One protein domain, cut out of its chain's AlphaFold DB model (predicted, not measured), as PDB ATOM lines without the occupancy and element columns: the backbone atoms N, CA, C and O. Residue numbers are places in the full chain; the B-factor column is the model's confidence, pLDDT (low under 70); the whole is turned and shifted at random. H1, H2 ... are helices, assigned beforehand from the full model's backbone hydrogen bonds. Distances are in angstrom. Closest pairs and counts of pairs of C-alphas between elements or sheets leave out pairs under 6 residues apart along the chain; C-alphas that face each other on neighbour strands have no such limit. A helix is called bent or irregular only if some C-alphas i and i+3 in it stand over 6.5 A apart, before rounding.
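AT A GLANCE: This is residues 84 to 153 of the 170 residues of an uncharacterized protein of marine sediment metagenome (UniProt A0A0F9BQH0). Two long helices, H1 and H2, cross as a lopsided X, joined at one end by a long loop that folds the backbone back. They meet over a short stretch of each, and residues 84 to 90 and 142 to 153 stick out free beyond the crossing. The printed part has 70 residues, with two named helices in the order H1, H2 and no named strand; the class is all helix. It is only just loose, close to extended, with a radius of gyration of the C-alphas of 16.5 A, and its outline is a rod spanning 53 by 24 by 19 A.

IN THESE COORDINATES: H1, residues 85 to 114, begins at C-alpha 85 (-81.923, 186.253, -25.877) and is 43.9 A from first to last C-alpha. It has a kink of 31 degrees near residue 92 but is neither bent nor irregular, only just: C-alphas 89 and 92 are 6.3 A apart. Residues 115 to 126 hold no named element. H2, residues 127 to 153, is 38.8 A long and ends at C-alpha 153 (-72.001, 204.109, -9.081).

HOW THE PARTS SIT: H1 and H2 touch, with the C-alphas of Val 95 and Thr 137 the closest at 6.1 A. H1 touches H2 with residues 91 to 98 alone, and H2 touches H1 with residues 133 to 140 alone. They run opposite ways at a steep tilt of 53 degrees. In H2 every O i to N i+4 pair is within hydrogen-bond range; in H1, 22 of 26 are.

THE WHOLE: The two C-alphas farthest apart, of Gly 116 and Arg 153, are 53.9 A apart. The printed part has no cut, and the link from H1 to H2 is long, with 12 residues. Mean pLDDT of the printed part is 81.3; residues 84 to 90 are under 70.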
ATOM      1  N   ASP A  84     -80.866 189.731 -28.966       59.25
ATOM      2  CA  ASP A  84     -80.973 188.288 -28.988       59.25
ATOM      3  C   ASP A  84     -80.838 187.683 -27.570       59.25
ATOM      4  O   ASP A  84     -79.881 187.905 -26.814       59.25
ATOM      5  N   THR A  85     -81.851 186.906 -27.191       55.78
ATOM      6  CA  THR A  85     -81.923 186.253 -25.877       55.78
ATOM      7  C   THR A  85     -80.876 185.140 -25.764       55.78
ATOM      8  O   THR A  85     -80.411 184.830 -24.660       55.78
ATOM      9  N   TYR A  86     -80.466 184.572 -26.902       51.12
ATOM     10  CA  TYR A  86     -79.503 183.487 -26.997       51.12
ATOM     11  C   TYR A  86     -78.095 183.974 -26.640       51.12
ATOM     12  O   TYR A  86     -77.469 183.425 -25.736       51.12
ATOM     13  N   THR A  87     -77.630 185.092 -27.201       56.97
ATOM     14  CA  THR A  87     -76.340 185.702 -26.835       56.97
ATOM     15  C   THR A  87     -76.291 186.262 -25.415       56.97
ATOM     16  O   THR A  87     -75.199 186.368 -24.865       56.97
ATOM     17  N   LYS A  88     -77.411 186.598 -24.755       55.78
ATOM     18  CA  LYS A  88     -77.393 186.975 -23.320       55.78
ATOM     19  C   LYS A  88     -77.179 185.767 -22.399       55.78
ATOM     20  O   LYS A  88     -76.472 185.893 -21.398       55.78
ATOM     21  N   ARG A  89     -77.742 184.601 -22.739       57.03
ATOM     22  CA  ARG A  89     -77.639 183.354 -21.948       57.03
ATOM     23  C   ARG A  89     -76.473 182.451 -22.351       57.03
ATOM     24  O   ARG A  89     -76.049 181.631 -21.545       57.03
ATOM     25  N   ALA A  90     -75.917 182.641 -23.545       60.97
ATOM     26  CA  ALA A  90     -74.724 181.936 -23.999       60.97
ATOM     27  C   ALA A  90     -73.450 182.378 -23.248       60.97
ATOM     28  O   ALA A  90     -72.487 181.623 -23.142       60.97
ATOM     29  N   ARG A  91     -73.425 183.599 -22.686       70.19
ATOM     30  CA  ARG A  91     -72.222 184.136 -22.016       70.19
ATOM     31  C   ARG A  91     -71.850 183.344 -20.755       70.19
ATOM     32  O   ARG A  91     -70.695 182.942 -20.648       70.19
ATOM     33  N   PRO A  92     -72.776 183.058 -19.816       77.56
ATOM     34  CA  PRO A  92     -72.447 182.246 -18.647       77.56
ATOM     35  C   PRO A  92     -72.268 180.767 -18.997       77.56
ATOM     36  O   PRO A  92     -71.458 180.095 -18.368       77.56
ATOM     37  N   SER A  93     -72.981 180.246 -20.005       79.44
ATOM     38  CA  SER A  93     -72.880 178.830 -20.368       79.44
ATOM     39  C   SER A  93     -71.487 178.459 -20.872       79.44
ATOM     40  O   SER A  93     -70.993 177.404 -20.498       79.44
ATOM     41  N   VAL A  94     -70.825 179.338 -21.640       83.88
ATOM     42  CA  VAL A  94     -69.433 179.132 -22.091       83.88
ATOM     43  C   VAL A  94     -68.452 179.136 -20.913       83.88
ATOM     44  O   VAL A  94     -67.508 178.347 -20.876       83.88
ATOM     45  N   VAL A  95     -68.678 179.996 -19.916       86.25
ATOM     46  CA  VAL A  95     -67.860 180.026 -18.692       86.25
ATOM     47  C   VAL A  95     -68.012 178.707 -17.934       86.25
ATOM     48  O   VAL A  95     -67.010 178.071 -17.610       86.25
ATOM     49  N   TYR A  96     -69.249 178.257 -17.704       86.81
ATOM     50  CA  TYR A  96     -69.523 177.018 -16.971       86.81
ATOM     51  C   TYR A  96     -69.060 175.767 -17.718       86.81
ATOM     52  O   TYR A  96     -68.516 174.864 -17.087       86.81
ATOM     53  N   SER A  97     -69.214 175.713 -19.043       85.38
ATOM     54  CA  SER A  97     -68.770 174.565 -19.835       85.38
ATOM     55  C   SER A  97     -67.254 174.394 -19.781       85.38
ATOM     56  O   SER A  97     -66.777 173.276 -19.619       85.38
ATOM     57  N   GLY A  98     -66.482 175.483 -19.863       85.88
ATOM     58  CA  GLY A  98     -65.027 175.386 -19.723       85.88
ATOM     59  C   GLY A  98     -64.594 175.049 -18.300       85.88
ATOM     60  O   GLY A  98     -63.720 174.205 -18.128       85.88
ATOM     61  N   LEU A  99     -65.255 175.607 -17.278       89.12
ATOM     62  CA  LEU A  99     -64.979 175.237 -15.885       89.12
ATOM     63  C   LEU A  99     -65.202 173.739 -15.634       89.12
ATOM     64  O   LEU A  99     -64.383 173.102 -14.977       89.12
ATOM     65  N   LEU A 100     -66.283 173.175 -16.180       89.69
ATOM     66  CA  LEU A 100     -66.576 171.745 -16.094       89.69
ATOM     67  C   LEU A 100     -65.485 170.907 -16.772       89.69
ATOM     68  O   LEU A 100     -65.052 169.905 -16.212       89.69
ATOM     69  N   MET A 101     -65.010 171.330 -17.945       87.81
ATOM     70  CA  MET A 101     -63.932 170.637 -18.656       87.81
ATOM     71  C   MET A 101     -62.613 170.663 -17.873       87.81
ATOM     72  O   MET A 101     -61.949 169.636 -17.766       87.81
ATOM     73  N   PHE A 102     -62.258 171.798 -17.261       89.25
ATOM     74  CA  PHE A 102     -61.097 171.874 -16.369       89.25
ATOM     75  C   PHE A 102     -61.267 170.995 -15.132       89.25
ATOM     76  O   PHE A 102     -60.342 170.284 -14.749       89.25
ATOM     77  N   PHE A 103     -62.452 171.011 -14.521       91.56
ATOM     78  CA  PHE A 103     -62.758 170.166 -13.373       91.56
ATOM     79  C   PHE A 103     -62.607 168.677 -13.707       91.56
ATOM     80  O   PHE A 103     -61.984 167.941 -12.945       91.56
ATOM     81  N   LEU A 104     -63.116 168.240 -14.863       90.12
ATOM     82  CA  LEU A 104     -62.954 166.867 -15.339       90.12
ATOM     83  C   LEU A 104     -61.487 166.529 -15.611       90.12
ATOM     84  O   LEU A 104     -61.035 165.467 -15.197       90.12
ATOM     85  N   GLU A 105     -60.723 167.420 -16.245       88.88
ATOM     86  CA  GLU A 105     -59.298 167.184 -16.494       88.88
ATOM     87  C   GLU A 105     -58.510 167.015 -15.186       88.88
ATOM     88  O   GLU A 105     -57.777 166.035 -15.031       88.88
ATOM     89  N   PHE A 106     -58.692 167.910 -14.211       89.00
ATOM     90  CA  PHE A 106     -58.046 167.770 -12.903       89.00
ATOM     91  C   PHE A 106     -58.550 166.545 -12.134       89.00
ATOM     92  O   PHE A 106     -57.746 165.858 -11.509       89.00
ATOM     93  N   GLY A 107     -59.846 166.236 -12.209       89.62
ATOM     94  CA  GLY A 107     -60.445 165.069 -11.563       89.62
ATOM     95  C   GLY A 107     -59.902 163.749 -12.110       89.62
ATOM     96  O   GLY A 107     -59.497 162.885 -11.336       89.62
ATOM     97  N   ILE A 108     -59.815 163.613 -13.436       88.44
ATOM     98  CA  ILE A 108     -59.244 162.435 -14.103       88.44
ATOM     99  C   ILE A 108     -57.760 162.303 -13.757       88.44
ATOM    100  O   ILE A 108     -57.307 161.214 -13.413       88.44
ATOM    101  N   ARG A 109     -56.996 163.402 -13.782       87.19
ATOM    102  CA  ARG A 109     -55.576 163.390 -13.397       87.19
ATOM    103  C   ARG A 109     -55.372 162.987 -11.942       87.19
ATOM    104  O   ARG A 109     -54.527 162.141 -11.668       87.19
ATOM    105  N   ALA A 110     -56.148 163.554 -11.020       88.94
ATOM    106  CA  ALA A 110     -56.097 163.191  -9.608       88.94
ATOM    107  C   ALA A 110     -56.444 161.710  -9.408       88.94
ATOM    108  O   ALA A 110     -55.753 161.005  -8.676       88.94
ATOM    109  N   TRP A 111     -57.469 161.216 -10.105       89.94
ATOM    110  CA  TRP A 111     -57.853 159.809 -10.063       89.94
ATOM    111  C   TRP A 111     -56.762 158.877 -10.608       89.94
ATOM    112  O   TRP A 111     -56.466 157.868  -9.971       89.94
ATOM    113  N   LEU A 112     -56.113 159.224 -11.724       89.00
ATOM    114  CA  LEU A 112     -55.000 158.450 -12.291       89.00
ATOM    115  C   LEU A 112     -53.799 158.386 -11.339       89.00
ATOM    116  O   LEU A 112     -53.237 157.307 -11.151       89.00
ATOM    117  N   VAL A 113     -53.462 159.505 -10.686       88.31
ATOM    118  CA  VAL A 113     -52.402 159.568  -9.664       88.31
ATOM    119  C   VAL A 113     -52.739 158.672  -8.471       88.31
ATOM    120  O   VAL A 113     -51.901 157.882  -8.043       88.31
ATOM    121  N   MET A 114     -53.973 158.737  -7.961       90.38
ATOM    122  CA  MET A 114     -54.419 157.874  -6.858       90.38
ATOM    123  C   MET A 114     -54.483 156.390  -7.248       90.38
ATOM    124  O   MET A 114     -54.337 155.526  -6.390       90.38
ATOM    125  N   SER A 115     -54.679 156.092  -8.534       89.75
ATOM    126  CA  SER A 115     -54.779 154.726  -9.066       89.75
ATOM    127  C   SER A 115     -53.431 154.143  -9.516       89.75
ATOM    128  O   SER A 115     -53.400 153.033 -10.049       89.75
ATOM    129  N   GLY A 116     -52.324 154.879  -9.346       88.19
ATOM    130  CA  GLY A 116     -50.977 154.441  -9.735       88.19
ATOM    131  C   GLY A 116     -50.788 154.229 -11.242       88.19
ATOM    132  O   GLY A 116     -49.884 153.504 -11.650       88.19
ATOM    133  N   GLN A 117     -51.655 154.816 -12.071       86.00
ATOM    134  CA  GLN A 117     -51.610 154.684 -13.526       86.00
ATOM    135  C   GLN A 117     -50.625 155.696 -14.136       86.00
ATOM    136  O   GLN A 117     -50.437 156.781 -13.575       86.00
ATOM    137  N   PRO A 118     -50.003 155.383 -15.288       81.50
ATOM    138  CA  PRO A 118     -49.133 156.330 -15.975       81.50
ATOM    139  C   PRO A 118     -49.913 157.584 -16.384       81.50
ATOM    140  O   PRO A 118     -51.054 157.510 -16.847       81.50
ATOM    141  N   MET A 119     -49.294 158.752 -16.205       79.88
ATOM    142  CA  MET A 119     -49.925 160.028 -16.521       79.88
ATOM    143  C   MET A 119     -49.855 160.292 -18.032       79.88
ATOM    144  O   MET A 119     -48.772 160.174 -18.605       79.88
ATOM    145  N   PRO A 120     -50.965 160.677 -18.686       76.88
ATOM    146  CA  PRO A 120     -50.931 161.113 -20.075       76.88
ATOM    147  C   PRO A 120     -50.018 162.334 -20.228       76.88
ATOM    148  O   PRO A 120     -50.147 163.305 -19.471       76.88
ATOM    149  N   GLU A 121     -49.113 162.291 -21.207       75.31
ATOM    150  CA  GLU A 121     -48.305 163.451 -21.580       75.31
ATOM    151  C   GLU A 121     -49.177 164.497 -22.292       75.31
ATOM    152  O   GLU A 121     -49.964 164.175 -23.182       75.31
ATOM    153  N   GLY A 122     -49.043 165.764 -21.892       74.19
ATOM    154  CA  GLY A 122     -49.854 166.871 -22.411       74.19
ATOM    155  C   GLY A 122     -51.214 167.019 -21.729       74.19
ATOM    156  O   GLY A 122     -51.564 166.249 -20.836       74.19
ATOM    157  N   THR A 123     -51.968 168.057 -22.102       76.31
ATOM    158  CA  THR A 123     -53.346 168.293 -21.638       76.31
ATOM    159  C   THR A 123     -54.344 167.461 -22.442       76.31
ATOM    160  O   THR A 123     -54.209 167.341 -23.658       76.31
ATOM    161  N   ILE A 124     -55.359 166.902 -21.777       78.88
ATOM    162  CA  ILE A 124     -56.474 166.208 -22.453       78.88
ATOM    163  C   ILE A 124     -57.248 167.229 -23.296       78.88
ATOM    164  O   ILE A 124     -57.725 166.932 -24.390       78.88
ATOM    165  N   MET A 125     -57.330 168.462 -22.799       76.88
ATOM    166  CA  MET A 125     -57.888 169.581 -23.530       76.88
ATOM    167  C   MET A 125     -56.894 170.140 -24.567       76.88
ATOM    168  O   MET A 125     -55.754 170.462 -24.212       76.88
ATOM    169  N   PRO A 126     -57.309 170.343 -25.833       84.81
ATOM    170  CA  PRO A 126     -56.473 170.997 -26.835       84.81
ATOM    171  C   PRO A 126     -56.071 172.407 -26.390       84.81
ATOM    172  O   PRO A 126     -56.923 173.198 -25.980       84.81
ATOM    173  N   GLY A 127     -54.794 172.771 -26.541       85.19
ATOM    174  CA  GLY A 127     -54.294 174.096 -26.143       85.19
ATOM    175  C   GLY A 127     -55.040 175.263 -26.810       85.19
ATOM    176  O   GLY A 127     -55.267 176.295 -26.183       85.19
ATOM    177  N   ALA A 128     -55.516 175.071 -28.045       85.75
ATOM    178  CA  ALA A 128     -56.360 176.041 -28.744       85.75
ATOM    179  C   ALA A 128     -57.703 176.295 -28.033       85.75
ATOM    180  O   ALA A 128     -58.168 177.434 -27.987       85.75
ATOM    181  N   LEU A 129     -58.308 175.259 -27.439       85.56
ATOM    182  CA  LEU A 129     -59.550 175.389 -26.675       85.56
ATOM    183  C   LEU A 129     -59.307 176.162 -25.371       85.56
ATOM    184  O   LEU A 129     -60.098 177.038 -25.034       85.56
ATOM    185  N   ILE A 130     -58.185 175.907 -24.689       87.00
ATOM    186  CA  ILE A 130     -57.779 176.643 -23.481       87.00
ATOM    187  C   ILE A 130     -57.545 178.124 -23.803       87.00
ATOM    188  O   ILE A 130     -58.080 179.001 -23.125       87.00
ATOM    189  N   ALA A 131     -56.783 178.416 -24.857       88.94
ATOM    190  CA  ALA A 131     -56.483 179.788 -25.261       88.94
ATOM    191  C   ALA A 131     -57.749 180.542 -25.710       88.94
ATOM    192  O   ALA A 131     -57.987 181.674 -25.287       88.94
ATOM    193  N   GLY A 132     -58.609 179.902 -26.509       89.19
ATOM    194  CA  GLY A 132     -59.873 180.495 -26.948       89.19
ATOM    195  C   GLY A 132     -60.828 180.752 -25.783       89.19
ATOM    196  O   GLY A 132     -61.377 181.846 -25.649       89.19
ATOM    197  N   TRP A 133     -60.981 179.777 -24.887       89.62
ATOM    198  CA  TRP A 133     -61.859 179.903 -23.728       89.62
ATOM    199  C   TRP A 133     -61.376 180.961 -22.731       89.62
ATOM    200  O   TRP A 133     -62.173 181.799 -22.304       89.62
ATOM    201  N   THR A 134     -60.085 180.981 -22.382       88.75
ATOM    202  CA  THR A 134     -59.523 181.991 -21.460       88.75
ATOM    203  C   THR A 134     -59.675 183.409 -22.010       88.75
ATOM    204  O   THR A 134     -60.022 184.324 -21.265       88.75
ATOM    205  N   THR A 135     -59.532 183.588 -23.325       88.31
ATOM    206  CA  THR A 135     -59.749 184.884 -23.984       88.31
ATOM    207  C   THR A 135     -61.210 185.333 -23.880       88.31
ATOM    208  O   THR A 135     -61.492 186.441 -23.418       88.31
ATOM    209  N   VAL A 136     -62.164 184.470 -24.254       86.44
ATOM    210  CA  VAL A 136     -63.601 184.801 -24.225       86.44
ATOM    211  C   VAL A 136     -64.088 185.064 -22.796       86.44
ATOM    212  O   VAL A 136     -64.808 186.034 -22.548       86.44
ATOM    213  N   THR A 137     -63.675 184.235 -21.838       87.62
ATOM    214  CA  THR A 137     -64.042 184.405 -20.425       87.62
ATOM    215  C   THR A 137     -63.386 185.626 -19.787       87.62
ATOM    216  O   THR A 137     -64.044 186.304 -18.998       87.62
ATOM    217  N   GLY A 138     -62.153 185.968 -20.170       86.81
ATOM    218  CA  GLY A 138     -61.468 187.184 -19.733       86.81
ATOM    219  C   GLY A 138     -62.196 188.456 -20.170       86.81
ATOM    220  O   GLY A 138     -62.534 189.295 -19.334       86.81
ATOM    221  N   VAL A 139     -62.529 188.569 -21.461       87.75
ATOM    222  CA  VAL A 139     -63.306 189.706 -21.990       87.75
ATOM    223  C   VAL A 139     -64.670 189.804 -21.300       87.75
ATOM    224  O   VAL A 139     -65.095 190.890 -20.898       87.75
ATOM    225  N   TRP A 140     -65.341 188.667 -21.092       85.44
ATOM    226  CA  TRP A 140     -66.618 188.630 -20.380       85.44
ATOM    227  C   TRP A 140     -66.500 189.081 -18.917       85.44
ATOM    228  O   TRP A 140     -67.330 189.866 -18.453       85.44
ATOM    229  N   ALA A 141     -65.477 188.629 -18.190       83.31
ATOM    230  CA  ALA A 141     -65.257 188.998 -16.794       83.31
ATOM    231  C   ALA A 141     -65.001 190.504 -16.637       83.31
ATOM    232  O   ALA A 141     -65.554 191.131 -15.726       83.31
ATOM    233  N   VAL A 142     -64.230 191.104 -17.551       86.56
ATOM    234  CA  VAL A 142     -63.987 192.554 -17.590       86.56
ATOM    235  C   VAL A 142     -65.286 193.313 -17.852       86.56
ATOM    236  O   VAL A 142     -65.653 194.187 -17.063       86.56
ATOM    237  N   GLY A 143     -66.034 192.937 -18.895       83.94
ATOM    238  CA  GLY A 143     -67.315 193.572 -19.215       83.94
ATOM    239  C   GLY A 143     -68.314 193.475 -18.059       83.94
ATOM    240  O   GLY A 143     -68.942 194.462 -17.677       83.94
ATOM    241  N   ARG A 144     -68.401 192.308 -17.407       80.75
ATOM    242  CA  ARG A 144     -69.301 192.114 -16.265       80.75
ATOM    243  C   ARG A 144     -68.870 192.892 -15.023       80.75
ATOM    244  O   ARG A 144     -69.731 193.324 -14.255       80.75
ATOM    245  N   SER A 145     -67.567 193.078 -14.826       81.19
ATOM    246  CA  SER A 145     -67.018 193.902 -13.744       81.19
ATOM    247  C   SER A 145     -67.341 195.378 -13.965       81.19
ATOM    248  O   SER A 145     -67.840 196.030 -13.048       81.19
ATOM    249  N   ALA A 146     -67.178 195.877 -15.194       82.69
ATOM    250  CA  ALA A 146     -67.564 197.236 -15.566       82.69
ATOM    251  C   ALA A 146     -69.073 197.483 -15.370       82.69
ATOM    252  O   ALA A 146     -69.458 198.479 -14.759       82.69
ATOM    253  N   GLU A 147     -69.933 196.541 -15.782       75.75
ATOM    254  CA  GLU A 147     -71.384 196.627 -15.549       75.75
ATOM    255  C   GLU A 147     -71.743 196.692 -14.056       75.75
ATOM    256  O   GLU A 147     -72.648 197.430 -13.663       75.75
ATOM    257  N   LYS A 148     -71.063 195.910 -13.206       75.50
ATOM    258  CA  LYS A 148     -71.288 195.942 -11.752       75.50
ATOM    259  C   LYS A 148     -70.860 197.281 -11.156       75.50
ATOM    260  O   LYS A 148     -71.630 197.861 -10.399       75.50
ATOM    261  N   ILE A 149     -69.687 197.792 -11.529       79.31
ATOM    262  CA  ILE A 149     -69.176 199.084 -11.048       79.31
ATOM    263  C   ILE A 149     -70.112 200.225 -11.469       79.31
ATOM    264  O   ILE A 149     -70.461 201.064 -10.641       79.31
ATOM    265  N   ALA A 150     -70.586 200.225 -12.717       73.38
ATOM    266  CA  ALA A 150     -71.537 201.218 -13.211       73.38
ATOM    267  C   ALA A 150     -72.869 201.186 -12.439       73.38
ATOM    268  O   ALA A 150     -73.390 202.237 -12.063       73.38
ATOM    269  N   LYS A 151     -73.394 199.990 -12.136       73.81
ATOM    270  CA  LYS A 151     -74.608 199.828 -11.318       73.81
ATOM    271  C   LYS A 151     -74.421 200.326  -9.887       73.81
ATOM    272  O   LYS A 151     -75.304 201.011  -9.383       73.81
ATOM    273  N   THR A 152     -73.286 200.039  -9.250       74.62
ATOM    274  CA  THR A 152     -72.973 200.555  -7.907       74.62
ATOM    275  C   THR A 152     -72.837 202.082  -7.918       74.62
ATOM    276  O   THR A 152     -73.394 202.747  -7.049       74.62
ATOM    277  N   ARG A 153     -72.170 202.654  -8.934       71.75
ATOM    278  CA  ARG A 153     -72.001 204.109  -9.081       71.75
ATOM    279  C   ARG A 153     -73.338 204.834  -9.256       71.75
ATOM    280  O   ARG A 153     -73.564 205.840  -8.596       71.75
TER     281      ARG A 153